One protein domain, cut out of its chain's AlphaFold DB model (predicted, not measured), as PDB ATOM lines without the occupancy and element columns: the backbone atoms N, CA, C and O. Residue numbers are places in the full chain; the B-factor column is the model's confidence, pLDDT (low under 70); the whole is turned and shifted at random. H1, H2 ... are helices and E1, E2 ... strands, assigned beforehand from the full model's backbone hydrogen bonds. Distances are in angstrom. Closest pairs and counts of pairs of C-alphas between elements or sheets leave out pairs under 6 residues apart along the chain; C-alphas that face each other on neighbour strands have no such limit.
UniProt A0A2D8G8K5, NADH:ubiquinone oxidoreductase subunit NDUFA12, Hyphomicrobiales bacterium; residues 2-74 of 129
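What this domain is: This is residues 2 to 74 of the 129 residues of the protein "NADH:ubiquinone oxidoreductase subunit NDUFA12" of Hyphomicrobiales bacterium (UniProt A0A2D8G8K5). A small sheet of three strands, E1, E2 and E3, has a helix over each face, H2 over one and H3 over the other, while H1 lies off at one end, away from the sheet, and only just touches H2. The printed part has 73 residues with three named helices and three named strands, in the order H1 H2 E1 E2 E3 H3. The sheet, in the order E1 - E2 - E3, is an antiparallel meander, each strand the antiparallel neighbour of the one before; the class is mixed, helices and strands. The whole is compact, with a radius of gyration of the C-alphas of 12.6 A, and spans 36 by 26 by 15 A.

How they stand to each other: Begin at the inner strand E2, residues 38 to 42. It forms a hairpin with edge strand E1, residues 27 to 32, where N 28 and O 41 are 2.8 A apart, within hydrogen-bond range. It forms another with edge strand E3, residues 51 to 54, where N 54 and O 38 are 2.8 A apart. H2, residues 17 to 26, is on the sheet at a height of 9.5 A, slantwise to the strands. H3, residues 66 to 72, is on the opposite face at 9.7 A, along the strands; its closest C-alphas to E3 are those of Leu 72 and Arg 51, 5.7 A. H1, residues 2 to 9, only just touches H2, with 3 pairs of C-alphas within 8 A, the closest Gln 7 and Ile 17 at 6.4 A; their tilt is steep, 62 degrees, opposite ways. In H1, H2 and H3 every O i to N i+4 pair is within hydrogen-bond range.

Where its parts are: Find C-alpha 27 at (-1.274, -46.076, 36.285); E1 runs 13.9 A from there, E2 13.6 A and E3 10.5 A. H2 measures 14.1 A. H1 runs 11.2 A from C-alpha 2 at (-17.902, -29.920, 36.080), and H3 runs 9.8 A to C-alpha 72 at (4.930, -44.707, 48.477).

The domain as a whole: The C-alphas farthest apart are those of Leu 2 and Lys 47, 38.3 A. The printed part has no cut, and E3 to H3 is a long link of 11 residues. Look for low confidence, pLDDT under 70, at residues 2 to 13.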
ATOM      1  N   LEU A   2     -18.376 -30.831  35.010       61.47
ATOM      2  CA  LEU A   2     -17.902 -29.920  36.080       61.47
ATOM      3  C   LEU A   2     -16.487 -30.196  36.642       61.47
ATOM      4  O   LEU A   2     -15.788 -29.265  37.036       61.47
ATOM      5  N   ARG A   3     -16.037 -31.460  36.673       62.06
ATOM      6  CA  ARG A   3     -14.700 -31.827  37.188       62.06
ATOM      7  C   ARG A   3     -13.541 -31.288  36.341       62.06
ATOM      8  O   ARG A   3     -12.528 -30.906  36.912       62.06
ATOM      9  N   LEU A   4     -13.697 -31.226  35.017       62.41
ATOM     10  CA  LEU A   4     -12.632 -30.770  34.113       62.41
ATOM     11  C   LEU A   4     -12.424 -29.254  34.208       62.41
ATOM     12  O   LEU A   4     -11.290 -28.792  34.249       62.41
ATOM     13  N   ILE A   5     -13.512 -28.489  34.348       67.69
ATOM     14  CA  ILE A   5     -13.456 -27.031  34.535       67.69
ATOM     15  C   ILE A   5     -12.786 -26.691  35.876       67.69
ATOM     16  O   ILE A   5     -11.893 -25.850  35.925       67.69
ATOM     17  N   LYS A   6     -13.135 -27.403  36.960       62.03
ATOM     18  CA  LYS A   6     -12.453 -27.234  38.254       62.03
ATOM     19  C   LYS A   6     -10.964 -27.584  38.179       62.03
ATOM     20  O   LYS A   6     -10.167 -26.894  38.794       62.03
ATOM     21  N   GLN A   7     -10.555 -28.595  37.417       61.66
ATOM     22  CA  GLN A   7      -9.130 -28.918  37.258       61.66
ATOM     23  C   GLN A   7      -8.357 -27.887  36.427       61.66
ATOM     24  O   GLN A   7      -7.162 -27.718  36.651       61.66
ATOM     25  N   ALA A   8      -9.024 -27.195  35.499       64.88
ATOM     26  CA  ALA A   8      -8.417 -26.122  34.715       64.88
ATOM     27  C   ALA A   8      -8.179 -24.848  35.549       64.88
ATOM     28  O   ALA A   8      -7.136 -24.221  35.407       64.88
ATOM     29  N   PHE A   9      -9.110 -24.492  36.447       64.44
ATOM     30  CA  PHE A   9      -9.048 -23.237  37.219       64.44
ATOM     31  C   PHE A   9      -8.635 -23.395  38.691       64.44
ATOM     32  O   PHE A   9      -8.231 -22.425  39.320       64.44
ATOM     33  N   THR A  10      -8.703 -24.604  39.249       65.19
ATOM     34  CA  THR A  10      -8.285 -24.926  40.625       65.19
ATOM     35  C   THR A  10      -7.338 -26.123  40.612       65.19
ATOM     36  O   THR A  10      -7.636 -27.195  41.135       65.19
ATOM     37  N   TRP A  11      -6.177 -25.950  39.980       63.06
ATOM     38  CA  TRP A  11      -5.145 -26.991  39.870       63.06
ATOM     39  C   TRP A  11      -4.570 -27.443  41.228       63.06
ATOM     40  O   TRP A  11      -3.955 -28.500  41.303       63.06
ATOM     41  N   TRP A  12      -4.827 -26.685  42.303       65.88
ATOM     42  CA  TRP A  12      -4.516 -27.037  43.696       65.88
ATOM     43  C   TRP A  12      -5.558 -27.958  44.366       65.88
ATOM     44  O   TRP A  12      -5.274 -28.566  45.398       65.88
ATOM     45  N   ASN A  13      -6.766 -28.093  43.803       64.25
ATOM     46  CA  ASN A  13      -7.871 -28.891  44.361       64.25
ATOM     47  C   ASN A  13      -7.862 -30.355  43.871       64.25
ATOM     48  O   ASN A  13      -8.903 -30.923  43.524       64.25
ATOM     49  N   GLY A  14      -6.681 -30.972  43.835       70.62
ATOM     50  CA  GLY A  14      -6.493 -32.389  43.518       70.62
ATOM     51  C   GLY A  14      -5.565 -32.622  42.328       70.62
ATOM     52  O   GLY A  14      -4.606 -31.887  42.115       70.62
ATOM     53  N   GLN A  15      -5.819 -33.683  41.555       79.88
ATOM     54  CA  GLN A  15      -4.967 -34.035  40.415       79.88
ATOM     55  C   GLN A  15      -5.144 -33.071  39.233       79.88
ATOM     56  O   GLN A  15      -6.272 -32.741  38.851       79.88
ATOM     57  N   THR A  16      -4.030 -32.705  38.597       84.00
ATOM     58  CA  THR A  16      -4.041 -31.956  37.334       84.00
ATOM     59  C   THR A  16      -4.551 -32.824  36.177       84.00
ATOM     60  O   THR A  16      -4.538 -34.057  36.248       84.00
ATOM     61  N   ILE A  17      -4.964 -32.193  35.073       83.12
ATOM     62  CA  ILE A  17      -5.406 -32.897  33.854       83.12
ATOM     63  C   ILE A  17      -4.281 -33.785  33.298       83.12
ATOM     64  O   ILE A  17      -4.527 -34.928  32.913       83.12
ATOM     65  N   SER A  18      -3.036 -33.297  33.324       85.94
ATOM     66  CA  SER A  18      -1.858 -34.070  32.908       85.94
ATOM     67  C   SER A  18      -1.691 -35.330  33.762       85.94
ATOM     68  O   SER A  18      -1.607 -36.439  33.231       85.94
ATOM     69  N   THR A  19      -1.765 -35.189  35.090       87.25
ATOM     70  CA  THR A  19      -1.707 -36.326  36.021       87.25
ATOM     71  C   THR A  19      -2.861 -37.304  35.795       87.25
ATOM     72  O   THR A  19      -2.652 -38.515  35.852       87.25
ATOM     73  N   MET A  20      -4.067 -36.812  35.494       87.69
ATOM     74  CA  MET A  20      -5.228 -37.652  35.197       87.69
ATOM     75  C   MET A  20      -5.017 -38.494  33.933       87.69
ATOM     76  O   MET A  20      -5.254 -39.704  33.958       87.69
ATOM     77  N   LEU A  21      -4.563 -37.874  32.840       90.12
ATOM     78  CA  LEU A  21      -4.278 -38.570  31.583       90.12
ATOM     79  C   LEU A  21      -3.150 -39.586  31.764       90.12
ATOM     80  O   LEU A  21      -3.307 -40.751  31.399       90.12
ATOM     81  N   TYR A  22      -2.053 -39.175  32.404       90.25
ATOM     82  CA  TYR A  22      -0.926 -40.055  32.700       90.25
ATOM     83  C   TYR A  22      -1.354 -41.262  33.539       90.25
ATOM     84  O   TYR A  22      -1.038 -42.400  33.199       90.25
ATOM     85  N   THR A  23      -2.134 -41.035  34.598       91.75
ATOM     86  CA  THR A  23      -2.616 -42.109  35.473       91.75
ATOM     87  C   THR A  23      -3.547 -43.059  34.729       91.75
ATOM     88  O   THR A  23      -3.453 -44.268  34.911       91.75
ATOM     89  N   ARG A  24      -4.414 -42.554  33.844       90.75
ATOM     90  CA  ARG A  24      -5.301 -43.406  33.039       90.75
ATOM     91  C   ARG A  24      -4.524 -44.310  32.079       90.75
ATOM     92  O   ARG A  24      -4.882 -45.474  31.915       90.75
ATOM     93  N   LEU A  25      -3.480 -43.779  31.448       91.31
ATOM     94  CA  LEU A  25      -2.671 -44.518  30.478       91.31
ATOM     95  C   LEU A  25      -1.732 -45.515  31.179       91.31
ATOM     96  O   LEU A  25      -1.748 -46.710  30.878       91.31
ATOM     97  N   PHE A  26      -0.974 -45.045  32.170       91.44
ATOM     98  CA  PHE A  26       0.176 -45.764  32.730       91.44
ATOM     99  C   PHE A  26       0.002 -46.225  34.180       91.44
ATOM    100  O   PHE A  26       0.814 -47.014  34.664       91.44
ATOM    101  N   GLY A  27      -1.030 -45.758  34.881       92.62
ATOM    102  CA  GLY A  27      -1.274 -46.076  36.285       92.62
ATOM    103  C   GLY A  27      -2.097 -47.345  36.484       92.62
ATOM    104  O   GLY A  27      -3.140 -47.543  35.860       92.62
ATOM    105  N   GLN A  28      -1.639 -48.196  37.392       93.88
ATOM    106  CA  GLN A  28      -2.397 -49.273  38.016       93.88
ATOM    107  C   GLN A  28      -2.863 -48.798  39.392       93.88
ATOM    108  O   GLN A  28      -2.048 -48.317  40.176       93.88
ATOM    109  N   ASN A  29      -4.162 -48.908  39.672       93.94
ATOM    110  CA  ASN A  29      -4.708 -48.598  40.992       93.94
ATOM    111  C   ASN A  29      -4.340 -49.723  41.966       93.94
ATOM    112  O   ASN A  29      -4.635 -50.883  41.681       93.94
ATOM    113  N   ILE A  30      -3.681 -49.372  43.066       94.12
ATOM    114  CA  ILE A  30      -3.213 -50.310  44.090       94.12
ATOM    115  C   ILE A  30      -4.195 -50.378  45.255       94.12
ATOM    116  O   ILE A  30      -4.466 -51.459  45.764       94.12
ATOM    117  N   GLY A  31      -4.750 -49.237  45.657       92.56
ATOM    118  CA  GLY A  31      -5.655 -49.170  46.792       92.56
ATOM    119  C   GLY A  31      -6.025 -47.745  47.172       92.56
ATOM    120  O   GLY A  31      -5.657 -46.769  46.507       92.56
ATOM    121  N   GLN A  32      -6.782 -47.645  48.254       92.50
ATOM    122  CA  GLN A  32      -7.248 -46.399  48.841       92.50
ATOM    123  C   GLN A  32      -6.981 -46.448  50.347       92.50
ATOM    124  O   GLN A  32      -7.000 -47.532  50.922       92.50
ATOM    125  N   ASP A  33      -6.700 -45.302  50.964       90.69
ATOM    126  CA  ASP A  33      -6.640 -45.196  52.424       90.69
ATOM    127  C   ASP A  33      -7.975 -44.745  53.038       90.69
ATOM    128  O   ASP A  33      -8.877 -44.265  52.345       90.69
ATOM    129  N   VAL A  34      -8.051 -44.814  54.367       87.88
ATOM    130  CA  VAL A  34      -9.168 -44.336  55.199       87.88
ATOM    131  C   VAL A  34      -9.560 -42.872  54.925       87.88
ATOM    132  O   VAL A  34     -10.721 -42.501  55.078       87.88
ATOM    133  N   PHE A  35      -8.622 -42.021  54.491       89.19
ATOM    134  CA  PHE A  35      -8.882 -40.607  54.171       89.19
ATOM    135  C   PHE A  35      -9.372 -40.397  52.730       89.19
ATOM    136  O   PHE A  35      -9.752 -39.292  52.323       89.19
ATOM    137  N   GLY A  36      -9.397 -41.471  51.948       90.38
ATOM    138  CA  GLY A  36      -9.862 -41.512  50.580       90.38
ATOM    139  C   GLY A  36      -8.796 -41.189  49.532       90.38
ATOM    140  O   GLY A  36      -9.158 -41.084  48.355       90.38
ATOM    141  N   ASN A  37      -7.521 -41.042  49.903       93.38
ATOM    142  CA  ASN A  37      -6.429 -40.875  48.947       93.38
ATOM    143  C   ASN A  37      -6.216 -42.179  48.177       93.38
ATOM    144  O   ASN A  37      -6.268 -43.268  48.748       93.38
ATOM    145  N   LYS A  38      -5.970 -42.072  46.872       93.88
ATOM    146  CA  LYS A  38      -5.811 -43.228  45.982       93.88
ATOM    147  C   LYS A  38      -4.364 -43.392  45.563       93.88
ATOM    148  O   LYS A  38      -3.736 -42.428  45.126       93.88
ATOM    149  N   TYR A  39      -3.870 -44.617  45.634       94.75
ATOM    150  CA  TYR A  39      -2.473 -44.941  45.390       94.75
ATOM    151  C   TYR A  39      -2.316 -45.697  44.081       94.75
ATOM    152  O   TYR A  39      -3.067 -46.625  43.775       94.75
ATOM    153  N   TYR A  40      -1.324 -45.282  43.301       94.94
ATOM    154  CA  TYR A  40      -1.079 -45.801  41.968       94.94
ATOM    155  C   TYR A  40       0.374 -46.216  41.802       94.94
ATOM    156  O   TYR A  40       1.292 -45.615  42.363       94.94
ATOM    157  N   MET A  41       0.574 -47.229  40.969       93.88
ATOM    158  CA  MET A  41       1.884 -47.701  40.551       93.88
ATOM    159  C   MET A  41       1.959 -47.752  39.026       93.88
ATOM    160  O   MET A  41       0.962 -47.990  38.347       93.88
ATOM    161  N   SER A  42       3.144 -47.526  38.469       93.00
ATOM    162  CA  SER A  42       3.387 -47.670  37.033       93.00
ATOM    163  C   SER A  42       3.174 -49.116  36.574       93.00
ATOM    164  O   SER A  42       3.789 -50.028  37.122       93.00
ATOM    165  N   LYS A  43       2.386 -49.314  35.507       88.44
ATOM    166  CA  LYS A  43       2.204 -50.621  34.840       88.44
ATOM    167  C   LYS A  43       3.502 -51.155  34.226       88.44
ATOM    168  O   LYS A  43       3.712 -52.362  34.147       88.44
ATOM    169  N   THR A  44       4.371 -50.259  33.764       85.56
ATOM    170  CA  THR A  44       5.631 -50.645  33.128       85.56
ATOM    171  C   THR A  44       6.615 -51.158  34.174       85.56
ATOM    172  O   THR A  44       6.934 -50.444  35.130       85.56
ATOM    173  N   LYS A  45       7.143 -52.368  33.958       72.75
ATOM    174  CA  LYS A  45       8.244 -52.946  34.740       72.75
ATOM    175  C   LYS A  45       9.560 -52.237  34.395       72.75
ATOM    176  O   LYS A  45      10.347 -52.712  33.586       72.75
ATOM    177  N   ALA A  46       9.771 -51.058  34.971       77.25
ATOM    178  CA  ALA A  46      11.064 -50.379  34.965       77.25
ATOM    179  C   ALA A  46      11.920 -50.845  36.155       77.25
ATOM    180  O   ALA A  46      11.377 -51.328  37.147       77.25
ATOM    181  N   LYS A  47      13.245 -50.625  36.099       72.00
ATOM    182  CA  LYS A  47      14.170 -50.914  37.218       72.00
ATOM    183  C   LYS A  47      13.739 -50.266  38.543       72.00
ATOM    184  O   LYS A  47      14.015 -50.809  39.602       72.00
ATOM    185  N   LYS A  48      13.054 -49.118  38.480       79.75
ATOM    186  CA  LYS A  48      12.406 -48.469  39.624       79.75
ATOM    187  C   LYS A  48      10.937 -48.232  39.291       79.75
ATOM    188  O   LYS A  48      10.623 -47.428  38.411       79.75
ATOM    189  N   GLN A  49      10.044 -48.936  39.979       84.88
ATOM    190  CA  GLN A  49       8.609 -48.726  39.826       84.88
ATOM    191  C   GLN A  49       8.234 -47.347  40.372       84.88
ATOM    192  O   GLN A  49       8.495 -47.028  41.530       84.88
ATOM    193  N   ARG A  50       7.633 -46.508  39.525       90.94
ATOM    194  CA  ARG A  50       7.092 -45.217  39.961       90.94
ATOM    195  C   ARG A  50       5.807 -45.458  40.747       90.94
ATOM    196  O   ARG A  50       4.923 -46.156  40.249       90.94
ATOM    197  N   ARG A  51       5.714 -44.859  41.933       93.69
ATOM    198  CA  ARG A  51       4.538 -44.859  42.812       93.69
ATOM    199  C   ARG A  51       4.104 -43.413  43.028       93.69
ATOM    200  O   ARG A  51       4.955 -42.534  43.148       93.69
ATOM    201  N   TRP A  52       2.804 -43.152  43.012       94.19
ATOM    202  CA  TRP A  52       2.258 -41.821  43.277       94.19
ATOM    203  C   TRP A  52       0.893 -41.914  43.950       94.19
ATOM    204  O   TRP A  52       0.223 -42.947  43.907       94.19
ATOM    205  N   VAL A  53       0.482 -40.811  44.569       94.56
ATOM    206  CA  VAL A  53      -0.799 -40.672  45.262       94.56
ATOM    207  C   VAL A  53      -1.632 -39.580  44.599       94.56
ATOM    208  O   VAL A  53      -1.111 -38.562  44.140       94.56
ATOM    209  N   ILE A  54      -2.940 -39.803  44.537       93.25
ATOM    210  CA  ILE A  54      -3.941 -38.808  44.168       93.25
ATOM    211  C   ILE A  54      -4.762 -38.513  45.418       93.25
ATOM    212  O   ILE A  54      -5.520 -39.362  45.895       93.25
ATOM    213  N   TYR A  55      -4.577 -37.307  45.950       92.50
ATOM    214  CA  TYR A  55      -5.205 -36.867  47.190       92.50
ATOM    215  C   TYR A  55      -6.713 -36.676  47.050       92.50
ATOM    216  O   TYR A  55      -7.220 -36.259  46.002       92.50
ATOM    217  N   ASN A  56      -7.420 -36.919  48.151       90.31
ATOM    218  CA  ASN A  56      -8.815 -36.540  48.296       90.31
ATOM    219  C   ASN A  56      -8.920 -35.069  48.745       90.31
ATOM    220  O   ASN A  56      -8.735 -34.737  49.917       90.31
ATOM    221  N   GLY A  57      -9.192 -34.171  47.797       88.00
ATOM    222  CA  GLY A  57      -9.294 -32.728  48.041       88.00
ATOM    223  C   GLY A  57      -7.952 -32.005  47.906       88.00
ATOM    224  O   GLY A  57      -7.214 -32.246  46.952       88.00
ATOM    225  N   TYR A  58      -7.657 -31.089  48.837       86.25
ATOM    226  CA  TYR A  58      -6.425 -30.291  48.810       86.25
ATOM    227  C   TYR A  58      -5.180 -31.181  48.887       86.25
ATOM    228  O   TYR A  58      -5.078 -32.011  49.800       86.25
ATOM    229  N   ALA A  59      -4.257 -30.988  47.942       88.12
ATOM    230  CA  ALA A  59      -3.027 -31.760  47.840       88.12
ATOM    231  C   ALA A  59      -2.030 -31.342  48.929       88.12
ATOM    232  O   ALA A  59      -1.516 -30.227  48.920       88.12
ATOM    233  N   ASP A  60      -1.753 -32.256  49.857       89.88
ATOM    234  CA  ASP A  60      -0.805 -32.064  50.953       89.88
ATOM    235  C   ASP A  60      -0.121 -33.401  51.252       89.88
ATOM    236  O   ASP A  60      -0.793 -34.403  51.505       89.88
ATOM    237  N   SER A  61       1.212 -33.414  51.218       90.38
ATOM    238  CA  SER A  61       2.023 -34.613  51.446       90.38
ATOM    239  C   SER A  61       1.828 -35.214  52.833       90.38
ATOM    240  O   SER A  61       1.917 -36.429  52.991       90.38
ATOM    241  N   SER A  62       1.494 -34.391  53.825       93.62
ATOM    242  CA  SER A  62       1.292 -34.845  55.201       93.62
ATOM    243  C   SER A  62      -0.008 -35.633  55.407       93.62
ATOM    244  O   SER A  62      -0.184 -36.279  56.437       93.62
ATOM    245  N   LYS A  63      -0.924 -35.638  54.428       93.38
ATOM    246  CA  LYS A  63      -2.178 -36.411  54.490       93.38
ATOM    247  C   LYS A  63      -1.998 -37.907  54.246       93.38
ATOM    248  O   LYS A  63      -2.939 -38.661  54.479       93.38
ATOM    249  N   VAL A  64      -0.828 -38.336  53.778       94.19
ATOM    250  CA  VAL A  64      -0.518 -39.755  53.581       94.19
ATOM    251  C   VAL A  64      -0.274 -40.409  54.949       94.19
ATOM    252  O   VAL A  64       0.632 -39.974  55.661       94.19
ATOM    253  N   PRO A  65      -1.031 -41.451  55.339       92.88
ATOM    254  CA  PRO A  65      -0.804 -42.157  56.593       92.88
ATOM    255  C   PRO A  65       0.505 -42.951  56.569       92.88
ATOM    256  O   PRO A  65       0.991 -43.358  55.514       92.88
ATOM    257  N   ALA A  66       1.048 -43.237  57.754       90.81
ATOM    258  CA  ALA A  66       2.378 -43.831  57.918       90.81
ATOM    259  C   ALA A  66       2.615 -45.113  57.093       90.81
ATOM    260  O   ALA A  66       3.647 -45.238  56.437       90.81
ATOM    261  N   LYS A  67       1.650 -46.048  57.070       89.44
ATOM    262  CA  LYS A  67       1.763 -47.303  56.301       89.44
ATOM    263  C   LYS A  67       1.910 -47.035  54.794       89.44
ATOM    264  O   LYS A  67       2.828 -47.541  54.149       89.44
ATOM    265  N   TRP A  68       1.051 -46.175  54.252       92.88
ATOM    266  CA  TRP A  68       1.097 -45.778  52.844       92.88
ATOM    267  C   TRP A  68       2.320 -44.926  52.507       92.88
ATOM    268  O   TRP A  68       2.828 -45.023  51.394       92.88
ATOM    269  N   HIS A  69       2.840 -44.148  53.457       93.81
ATOM    270  CA  HIS A  69       4.058 -43.362  53.277       93.81
ATOM    271  C   HIS A  69       5.270 -44.272  53.018       93.81
ATOM    272  O   HIS A  69       5.985 -44.092  52.033       93.81
ATOM    273  N   THR A  70       5.465 -45.307  53.835       92.94
ATOM    274  CA  THR A  70       6.556 -46.285  53.669       92.94
ATOM    275  C   THR A  70       6.518 -46.961  52.293       92.94
ATOM    276  O   THR A  70       7.543 -47.047  51.608       92.94
ATOM    277  N   TRP A  71       5.328 -47.375  51.846       93.25
ATOM    278  CA  TRP A  71       5.135 -47.968  50.522       93.25
ATOM    279  C   TRP A  71       5.366 -46.959  49.390       93.25
ATOM    280  O   TRP A  71       6.082 -47.248  48.430       93.25
ATOM    281  N   LEU A  72       4.813 -45.751  49.498       94.00
ATOM    282  CA  LEU A  72       4.930 -44.707  48.477       94.00
ATOM    283  C   LEU A  72       6.395 -44.320  48.224       94.00
ATOM    284  O   LEU A  72       6.790 -44.109  47.077       94.00
ATOM    285  N   HIS A  73       7.203 -44.282  49.285       93.50
ATOM    286  CA  HIS A  73       8.626 -43.953  49.217       93.50
ATOM    287  C   HIS A  73       9.530 -45.129  48.818       93.50
ATOM    288  O   HIS A  73      10.733 -44.933  48.645       93.50
ATOM    289  N   GLY A  74       8.976 -46.327  48.611       90.94
ATOM    290  CA  GLY A  74       9.752 -47.498  48.198       90.94
ATOM    291  C   GLY A  74      10.629 -48.078  49.303       90.94
ATOM    292  O   GLY A  74      11.620 -48.733  49.001       90.94
TER     293      GLY A  74